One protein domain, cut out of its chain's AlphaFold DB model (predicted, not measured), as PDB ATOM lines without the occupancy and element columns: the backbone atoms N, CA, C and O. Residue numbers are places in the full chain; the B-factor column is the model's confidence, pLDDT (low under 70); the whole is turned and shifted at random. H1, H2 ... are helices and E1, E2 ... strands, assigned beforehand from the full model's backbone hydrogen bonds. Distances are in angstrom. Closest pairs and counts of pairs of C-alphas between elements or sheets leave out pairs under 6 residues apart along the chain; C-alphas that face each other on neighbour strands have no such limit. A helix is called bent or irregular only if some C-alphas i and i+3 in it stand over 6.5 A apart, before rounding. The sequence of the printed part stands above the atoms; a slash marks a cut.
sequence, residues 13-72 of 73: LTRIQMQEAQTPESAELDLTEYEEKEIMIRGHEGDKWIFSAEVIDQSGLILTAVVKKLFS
ATOM      1  N   LEU A  13     -30.121  -4.624 -47.028       94.12
ATOM      2  CA  LEU A  13     -28.886  -4.950 -47.748       94.12
ATOM      3  C   LEU A  13     -29.134  -4.866 -49.251       94.12
ATOM      4  O   LEU A  13     -30.110  -5.426 -49.734       94.12
ATOM      5  N   THR A  14     -28.260  -4.207 -50.007       95.62
ATOM      6  CA  THR A  14     -28.360  -4.152 -51.472       95.62
ATOM      7  C   THR A  14     -27.025  -4.463 -52.126       95.62
ATOM      8  O   THR A  14     -25.970  -4.058 -51.634       95.62
ATOM      9  N   ARG A  15     -27.055  -5.164 -53.264       94.88
ATOM     10  CA  ARG A  15     -25.847  -5.434 -54.065       94.88
ATOM     11  C   ARG A  15     -25.374  -4.213 -54.859       94.88
ATOM     12  O   ARG A  15     -24.231  -4.193 -55.310       94.88
ATOM     13  N   ILE A  16     -26.229  -3.201 -55.003       95.50
ATOM     14  CA  ILE A  16     -25.934  -1.963 -55.729       95.50
ATOM     15  C   ILE A  16     -24.757  -1.213 -55.101       95.50
ATOM     16  O   ILE A  16     -24.617  -1.147 -53.876       95.50
ATOM     17  N   GLN A  17     -23.909  -0.617 -55.940       92.75
ATOM     18  CA  GLN A  17     -22.879   0.320 -55.486       92.75
ATOM     19  C   GLN A  17     -23.492   1.688 -55.165       92.75
ATOM     20  O   GLN A  17     -24.409   2.133 -55.845       92.75
ATOM     21  N   MET A  18     -22.951   2.415 -54.181       87.19
ATOM     22  CA  MET A  18     -23.498   3.722 -53.754       87.19
ATOM     23  C   MET A  18     -23.639   4.765 -54.879       87.19
ATOM     24  O   MET A  18     -24.411   5.707 -54.744       87.19
ATOM     25  N   GLN A  19     -22.870   4.629 -55.961       88.81
ATOM     26  CA  GLN A  19     -22.836   5.576 -57.082       88.81
ATOM     27  C   GLN A  19     -23.588   5.069 -58.320       88.81
ATOM     28  O   GLN A  19     -23.573   5.717 -59.366       88.81
ATOM     29  N   GLU A  20     -24.209   3.896 -58.236       90.56
ATOM     30  CA  GLU A  20     -24.958   3.327 -59.346       90.56
ATOM     31  C   GLU A  20     -26.296   4.059 -59.504       90.56
ATOM     32  O   GLU A  20     -26.976   4.363 -58.526       90.56
ATOM     33  N   ALA A  21     -26.696   4.340 -60.744       91.06
ATOM     34  CA  ALA A  21     -27.946   5.035 -61.052       91.06
ATOM     35  C   ALA A  21     -29.176   4.106 -60.945       91.06
ATOM     36  O   ALA A  21     -29.993   4.026 -61.861       91.06
ATOM     37  N   GLN A  22     -29.283   3.370 -59.839       92.94
ATOM     38  CA  GLN A  22     -30.360   2.435 -59.530       92.94
ATOM     39  C   GLN A  22     -30.843   2.650 -58.096       92.94
ATOM     40  O   GLN A  22     -30.106   3.123 -57.231       92.94
ATOM     41  N   THR A  23     -32.100   2.306 -57.832       92.88
ATOM     42  CA  THR A  23     -32.653   2.346 -56.473       92.88
ATOM     43  C   THR A  23     -32.193   1.115 -55.698       92.88
ATOM     44  O   THR A  23     -32.261   0.025 -56.258       92.88
ATOM     45  N   PRO A  24     -31.801   1.221 -54.421       91.62
ATOM     46  CA  PRO A  24     -31.287   0.081 -53.658       91.62
ATOM     47  C   PRO A  24     -32.264  -1.110 -53.599       91.62
ATOM     48  O   PRO A  24     -31.819  -2.258 -53.588       91.62
ATOM     49  N   GLU A  25     -33.576  -0.860 -53.663       94.94
ATOM     50  CA  GLU A  25     -34.634  -1.872 -53.748       94.94
ATOM     51  C   GLU A  25     -34.550  -2.775 -54.989       94.94
ATOM     52  O   GLU A  25     -34.985  -3.921 -54.931       94.94
ATOM     53  N   SER A  26     -34.005  -2.303 -56.118       95.12
ATOM     54  CA  SER A  26     -33.974  -3.096 -57.358       95.12
ATOM     55  C   SER A  26     -32.968  -4.245 -57.316       95.12
ATOM     56  O   SER A  26     -33.026  -5.136 -58.160       95.12
ATOM     57  N   ALA A  27     -32.054  -4.226 -56.344       94.69
ATOM     58  CA  ALA A  27     -31.093  -5.293 -56.088       94.69
ATOM     59  C   ALA A  27     -30.953  -5.572 -54.584       94.69
ATOM     60  O   ALA A  27     -29.850  -5.854 -54.099       94.69
ATOM     61  N   GLU A  28     -32.061  -5.457 -53.845       95.25
ATOM     62  CA  GLU A  28     -32.108  -5.872 -52.445       95.25
ATOM     63  C   GLU A  28     -31.694  -7.342 -52.330       95.25
ATOM     64  O   GLU A  28     -32.075  -8.195 -53.137       95.25
ATOM     65  N   LEU A  29     -30.841  -7.619 -51.352       92.62
ATOM     66  CA  LEU A  29     -30.328  -8.950 -51.113       92.62
ATOM     67  C   LEU A  29     -31.413  -9.784 -50.431       92.62
ATOM     68  O   LEU A  29     -31.812  -9.489 -49.307       92.62
ATOM     69  N   ASP A  30     -31.850 -10.840 -51.110       90.81
ATOM     70  CA  ASP A  30     -32.711 -11.855 -50.514       90.81
ATOM     71  C   ASP A  30     -31.916 -12.654 -49.469       90.81
ATOM     72  O   ASP A  30     -30.869 -13.230 -49.773       90.81
ATOM     73  N   LEU A  31     -32.412 -12.653 -48.231       87.38
ATOM     74  CA  LEU A  31     -31.811 -13.350 -47.097       87.38
ATOM     75  C   LEU A  31     -32.542 -14.642 -46.728       87.38
ATOM     76  O   LEU A  31     -32.162 -15.271 -45.744       87.38
ATOM     77  N   THR A  32     -33.543 -15.062 -47.506       88.12
ATOM     78  CA  THR A  32     -34.359 -16.250 -47.210       88.12
ATOM     79  C   THR A  32     -33.492 -17.497 -46.983       88.12
ATOM     80  O   THR A  32     -33.730 -18.280 -46.069       88.12
ATOM     81  N   GLU A  33     -32.417 -17.676 -47.758       83.12
ATOM     82  CA  GLU A  33     -31.492 -18.814 -47.603       83.12
ATOM     83  C   GLU A  33     -30.611 -18.758 -46.332       83.12
ATOM     84  O   GLU A  33     -29.959 -19.750 -45.969       83.12
ATOM     85  N   TYR A  34     -30.590 -17.607 -45.656       81.88
ATOM     86  CA  TYR A  34     -29.832 -17.322 -44.438       81.88
ATOM     87  C   TYR A  34     -30.713 -17.156 -43.201       81.88
ATOM     88  O   TYR A  34     -30.185 -16.853 -42.130       81.88
ATOM     89  N   GLU A  35     -32.025 -17.363 -43.317       79.19
ATOM     90  CA  GLU A  35     -32.904 -17.380 -42.152       79.19
ATOM     91  C   GLU A  35     -32.385 -18.375 -41.106       79.19
ATOM     92  O   GLU A  35     -31.891 -19.456 -41.433       79.19
ATOM     93  N   GLU A  36     -32.445 -17.962 -39.837       76.81
ATOM     94  CA  GLU A  36     -31.955 -18.720 -38.677       76.81
ATOM     95  C   GLU A  36     -30.434 -19.000 -38.664       76.81
ATOM     96  O   GLU A  36     -29.948 -19.711 -37.781       76.81
ATOM     97  N   LYS A  37     -29.656 -18.416 -39.590       77.62
ATOM     98  CA  LYS A  37     -28.189 -18.530 -39.639       77.62
ATOM     99  C   LYS A  37     -27.508 -17.236 -39.202       77.62
ATOM    100  O   LYS A  37     -27.967 -16.134 -39.489       77.62
ATOM    101  N   GLU A  38     -26.346 -17.371 -38.569       81.00
ATOM    102  CA  GLU A  38     -25.447 -16.240 -38.350       81.00
ATOM    103  C   GLU A  38     -24.576 -16.033 -39.596       81.00
ATOM    104  O   GLU A  38     -23.821 -16.927 -39.994       81.00
ATOM    105  N   ILE A  39     -24.645 -14.842 -40.193       82.56
ATOM    106  CA  ILE A  39     -23.883 -14.475 -41.394       82.56
ATOM    107  C   ILE A  39     -23.027 -13.229 -41.162       82.56
ATOM    108  O   ILE A  39     -23.397 -12.335 -40.402       82.56
ATOM    109  N   MET A  40     -21.883 -13.156 -41.842       84.88
ATOM    110  CA  MET A  40     -21.040 -11.964 -41.891       84.88
ATOM    111  C   MET A  40     -21.197 -11.296 -43.254       84.88
ATOM    112  O   MET A  40     -20.974 -11.922 -44.293       84.88
ATOM    113  N   ILE A  41     -21.544 -10.009 -43.238       87.31
ATOM    114  CA  ILE A  41     -21.706  -9.188 -44.438       87.31
ATOM    115  C   ILE A  41     -20.551  -8.199 -44.544       87.31
ATOM    116  O   ILE A  41     -20.159  -7.568 -43.561       87.31
ATOM    117  N   ARG A  42     -20.035  -8.022 -45.758       89.38
ATOM    118  CA  ARG A  42     -19.197  -6.883 -46.136       89.38
ATOM    119  C   ARG A  42     -20.033  -5.897 -46.942       89.38
ATOM    120  O   ARG A  42     -20.811  -6.316 -47.789       89.38
ATOM    121  N   GLY A  43     -19.837  -4.605 -46.710       92.94
ATOM    122  CA  GLY A  43     -20.458  -3.553 -47.507       92.94
ATOM    123  C   GLY A  43     -20.161  -2.163 -46.956       92.94
ATOM    124  O   GLY A  43     -19.329  -2.001 -46.059       92.94
ATOM    125  N   HIS A  44     -20.848  -1.168 -47.504       92.25
ATOM    126  CA  HIS A  44     -20.730   0.231 -47.112       92.25
ATOM    127  C   HIS A  44     -21.996   0.687 -46.391       92.25
ATOM    128  O   HIS A  44     -23.081   0.660 -46.972       92.25
ATOM    129  N   GLU A  45     -21.850   1.105 -45.135       89.25
ATOM    130  CA  GLU A  45     -22.951   1.612 -44.316       89.25
ATOM    131  C   GLU A  45     -23.478   2.948 -44.860       89.25
ATOM    132  O   GLU A  45     -22.721   3.888 -45.109       89.25
ATOM    133  N   GLY A  46     -24.792   3.017 -45.045       85.94
ATOM    134  CA  GLY A  46     -25.576   4.232 -45.215       85.94
ATOM    135  C   GLY A  46     -26.728   4.254 -44.206       85.94
ATOM    136  O   GLY A  46     -26.862   3.353 -43.388       85.94
ATOM    137  N   ASP A  47     -27.593   5.266 -44.284       85.06
ATOM    138  CA  ASP A  47     -28.617   5.531 -43.255       85.06
ATOM    139  C   ASP A  47     -29.554   4.335 -42.974       85.06
ATOM    140  O   ASP A  47     -29.743   3.926 -41.832       85.06
ATOM    141  N   LYS A  48     -30.122   3.729 -44.024       90.31
ATOM    142  CA  LYS A  48     -31.039   2.569 -43.915       90.31
ATOM    143  C   LYS A  48     -30.567   1.333 -44.675       90.31
ATOM    144  O   LYS A  48     -31.274   0.325 -44.712       90.31
ATOM    145  N   TRP A  49     -29.401   1.428 -45.305       92.88
ATOM    146  CA  TRP A  49     -28.909   0.464 -46.278       92.88
ATOM    147  C   TRP A  49     -27.431   0.180 -46.077       92.88
ATOM    148  O   TRP A  49     -26.649   1.102 -45.869       92.88
ATOM    149  N   ILE A  50     -27.041  -1.077 -46.253       94.19
ATOM    150  CA  ILE A  50     -25.663  -1.445 -46.567       94.19
ATOM    151  C   ILE A  50     -25.586  -1.682 -48.073       94.19
ATOM    152  O   ILE A  50     -26.268  -2.556 -48.613       94.19
ATOM    153  N   PHE A  51     -24.764  -0.880 -48.740       95.00
ATOM    154  CA  PHE A  51     -24.507  -0.958 -50.176       95.00
ATOM    155  C   PHE A  51     -23.357  -1.907 -50.483       95.00
ATOM    156  O   PHE A  51     -22.487  -2.139 -49.641       95.00
ATOM    157  N   SER A  52     -23.337  -2.420 -51.712       95.50
ATOM    158  CA  SER A  52     -22.372  -3.429 -52.161       95.50
ATOM    159  C   SER A  52     -22.310  -4.617 -51.198       95.50
ATOM    160  O   SER A  52     -21.236  -5.147 -50.919       95.50
ATOM    161  N   ALA A  53     -23.472  -4.980 -50.645       94.88
ATOM    162  CA  ALA A  53     -23.600  -6.001 -49.628       94.88
ATOM    163  C   ALA A  53     -23.270  -7.377 -50.208       94.88
ATOM    164  O   ALA A  53     -23.869  -7.826 -51.190       94.88
ATOM    165  N   GLU A  54     -22.341  -8.063 -49.555       91.69
ATOM    166  CA  GLU A  54     -21.903  -9.408 -49.906       91.69
ATOM    167  C   GLU A  54     -21.781 -10.258 -48.641       91.69
ATOM    168  O   GLU A  54     -21.153  -9.846 -47.664       91.69
ATOM    169  N   VAL A  55     -22.369 -11.455 -48.666       89.00
ATOM    170  CA  VAL A  55     -22.187 -12.460 -47.614       89.00
ATOM    171  C   VAL A  55     -20.800 -13.063 -47.783       89.00
ATOM    172  O   VAL A  55     -20.529 -13.723 -48.781       89.00
ATOM    173  N   ILE A  56     -19.919 -12.828 -46.817       87.44
ATOM    174  CA  ILE A  56     -18.523 -13.284 -46.870       87.44
ATOM    175  C   ILE A  56     -18.229 -14.423 -45.892       87.44
ATOM    176  O   ILE A  56     -17.175 -15.047 -45.990       87.44
ATOM    177  N   ASP A  57     -19.146 -14.701 -44.965       81.81
ATOM    178  CA  ASP A  57     -19.101 -15.884 -44.110       81.81
ATOM    179  C   ASP A  57     -20.515 -16.292 -43.688       81.81
ATOM    180  O   ASP A  57     -21.396 -15.449 -43.497       81.81
ATOM    181  N   GLN A  58     -20.714 -17.594 -43.535       76.44
ATOM    182  CA  GLN A  58     -21.936 -18.203 -43.032       76.44
ATOM    183  C   GLN A  58     -21.505 -19.182 -41.967       76.44
ATOM    184  O   GLN A  58     -20.849 -20.188 -42.241       76.44
ATOM    185  N   SER A  59     -21.852 -18.879 -40.733       61.56
ATOM    186  CA  SER A  59     -21.350 -19.640 -39.613       61.56
ATOM    187  C   SER A  59     -22.476 -20.381 -38.915       61.56
ATOM    188  O   SER A  59     -23.590 -19.882 -38.781       61.56
ATOM    189  N   GLY A  60     -22.139 -21.543 -38.368       53.84
ATOM    190  CA  GLY A  60     -22.755 -21.991 -37.119       53.84
ATOM    191  C   GLY A  60     -22.001 -21.481 -35.880       53.84
ATOM    192  O   GLY A  60     -22.228 -22.004 -34.796       53.84
ATOM    193  N   LEU A  61     -21.018 -20.576 -36.041       54.41
ATOM    194  CA  LEU A  61     -19.934 -20.305 -35.081       54.41
ATOM    195  C   LEU A  61     -19.286 -18.895 -35.211       54.41
ATOM    196  O   LEU A  61     -18.119 -18.761 -34.838       54.41
ATOM    197  N   ILE A  62     -19.956 -17.839 -35.701       55.56
ATOM    198  CA  ILE A  62     -19.374 -16.474 -35.844       55.56
ATOM    199  C   ILE A  62     -18.842 -15.993 -34.492       55.56
ATOM    200  O   ILE A  62     -17.767 -15.387 -34.410       55.56
ATOM    201  N   LEU A  63     -19.509 -16.407 -33.412       56.72
ATOM    202  CA  LEU A  63     -19.037 -16.237 -32.045       56.72
ATOM    203  C   LEU A  63     -17.596 -16.735 -31.838       56.72
ATOM    204  O   LEU A  63     -16.817 -16.076 -31.165       56.72
ATOM    205  N   THR A  64     -17.178 -17.843 -32.450       53.62
ATOM    206  CA  THR A  64     -15.840 -18.427 -32.259       53.62
ATOM    207  C   THR A  64     -14.729 -17.559 -32.846       53.62
ATOM    208  O   THR A  64     -13.657 -17.462 -32.252       53.62
ATOM    209  N   ALA A  65     -14.951 -16.908 -33.991       59.34
ATOM    210  CA  ALA A  65     -13.944 -16.035 -34.599       59.34
ATOM    211  C   ALA A  65     -13.800 -14.716 -33.823       59.34
ATOM    212  O   ALA A  65     -12.679 -14.272 -33.557       59.34
ATOM    213  N   VAL A  66     -14.922 -14.137 -33.382       62.88
ATOM    214  CA  VAL A  66     -14.931 -12.944 -32.522       62.88
ATOM    215  C   VAL A  66     -14.316 -13.261 -31.153       62.88
ATOM    216  O   VAL A  66     -13.451 -12.522 -30.689       62.88
ATOM    217  N   VAL A  67     -14.663 -14.402 -30.545       59.53
ATOM    218  CA  VAL A  67     -14.080 -14.877 -29.279       59.53
ATOM    219  C   VAL A  67     -12.580 -15.120 -29.417       59.53
ATOM    220  O   VAL A  67     -11.816 -14.667 -28.574       59.53
ATOM    221  N   LYS A  68     -12.112 -15.749 -30.500       56.53
ATOM    222  CA  LYS A  68     -10.669 -15.895 -30.739       56.53
ATOM    223  C   LYS A  68      -9.975 -14.540 -30.843       56.53
ATOM    224  O   LYS A  68      -8.918 -14.369 -30.252       56.53
ATOM    225  N   LYS A  69     -10.553 -13.561 -31.539       64.38
ATOM    226  CA  LYS A  69      -9.932 -12.236 -31.679       64.38
ATOM    227  C   LYS A  69      -9.906 -11.443 -30.367       64.38
ATOM    228  O   LYS A  69      -8.963 -10.695 -30.141       64.38
ATOM    229  N   LEU A  70     -10.927 -11.592 -29.524       66.50
ATOM    230  CA  LEU A  70     -11.042 -10.859 -28.258       66.50
ATOM    231  C   LEU A  70     -10.306 -11.529 -27.089       66.50
ATOM    232  O   LEU A  70      -9.897 -10.833 -26.165       66.50
ATOM    233  N   PHE A  71     -10.138 -12.855 -27.121       65.94
ATOM    234  CA  PHE A  71      -9.653 -13.635 -25.975       65.94
ATOM    235  C   PHE A  71      -8.404 -14.487 -26.250       65.94
ATOM    236  O   PHE A  71      -7.966 -15.200 -25.350       65.94
ATOM    237  N   SER A  72      -7.799 -14.419 -27.441       50.09
ATOM    238  CA  SER A  72      -6.457 -14.990 -27.645       50.09
ATOM    239  C   SER A  72      -5.403 -13.993 -27.152       50.09
ATOM    240  O   SER A  72      -5.103 -13.024 -27.850       50.09
TER     241      SER A  72
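AT A GLANCE: This is residues 13 to 72 of the 73 residues of an uncharacterized protein of Methanosarcina acetivorans (strain ATCC 35395 / DSM 2834 / JCM 12185 / C2A) (UniProt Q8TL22). A bent two-stranded hairpin, E1 and E2, forms the middle of a loose, elongated model; a mostly unnamed stretch with the very short helix H1 loops round at one end, and helix H2 sticks out at the other with residues 64 to 72 standing free. The printed part has 60 residues, with two named helices and two named strands in the order H1, E1, E2, H2. The sheet has the order E1 - E2 and is antiparallel, and the class is mixed, helices and strands. The whole is loose, with a radius of gyration of the C-alphas of 13.8 A, and spans 44 by 23 by 16 A.

HOW THE PARTS SIT: The sheet is the hairpin of E1, residues 38 to 45, and E2, residues 49 to 59, antiparallel neighbours with 154 degrees between their N-to-C directions. Both strands bend, E1 by 66 degrees at residue 42 and E2 by 91 degrees at residue 52. The C-alphas of Ile 39 and Gln 58 face each other at 4.5 A, as do those of Gly 43 and Ala 53 at 4.5 A. N 42 and O 54 are within hydrogen-bond range at 2.9 A, and so are N 59 and O 38 at 2.9 A. For H2, residues 62 to 71, the C-alpha closest to E1 is that of Ile 62, 6.6 A from the C-alpha of Glu 38. For H1, residues 24 to 27, the C-alpha closest to E2 is that of Pro 24, 7.7 A from the C-alpha of Phe 51. H1 and H2 are apart. In H2 every O i to N i+4 pair is within hydrogen-bond range; H1 is too short for such a pair, and its one O i to N i+3 pair is within range.

IN THESE COORDINATES: E2 is the longest strand, 22.5 A from its first C-alpha to its last, at (-28.909, 0.464, -46.278) and (-21.350, -19.640, -39.613). E1 measures 19.0 A and begins with C-alpha 38 at (-25.447, -16.240, -38.350). H2, the longest helix with 10 residues, measures 14.1 A and ends with C-alpha 71 at (-9.653, -13.635, -25.975). H1, 4 residues, measures 5.9 A.

THE WHOLE: The two C-alphas farthest apart are those of Ala 21 and Ser 72, at 44.5 A. Without the stretch that stands free, of which residues 64 to 71 belong to H2, the body has 51 residues and spans 37 by 18 by 16 A. The printed part has no cut. The links E1 to E2 and E2 to H2 are tight, and H1 to E1 is a short link of 10 residues. The mean pLDDT of the printed part is 82.1, and residues 59 to 72 are under 70; H2 has a mean of 60.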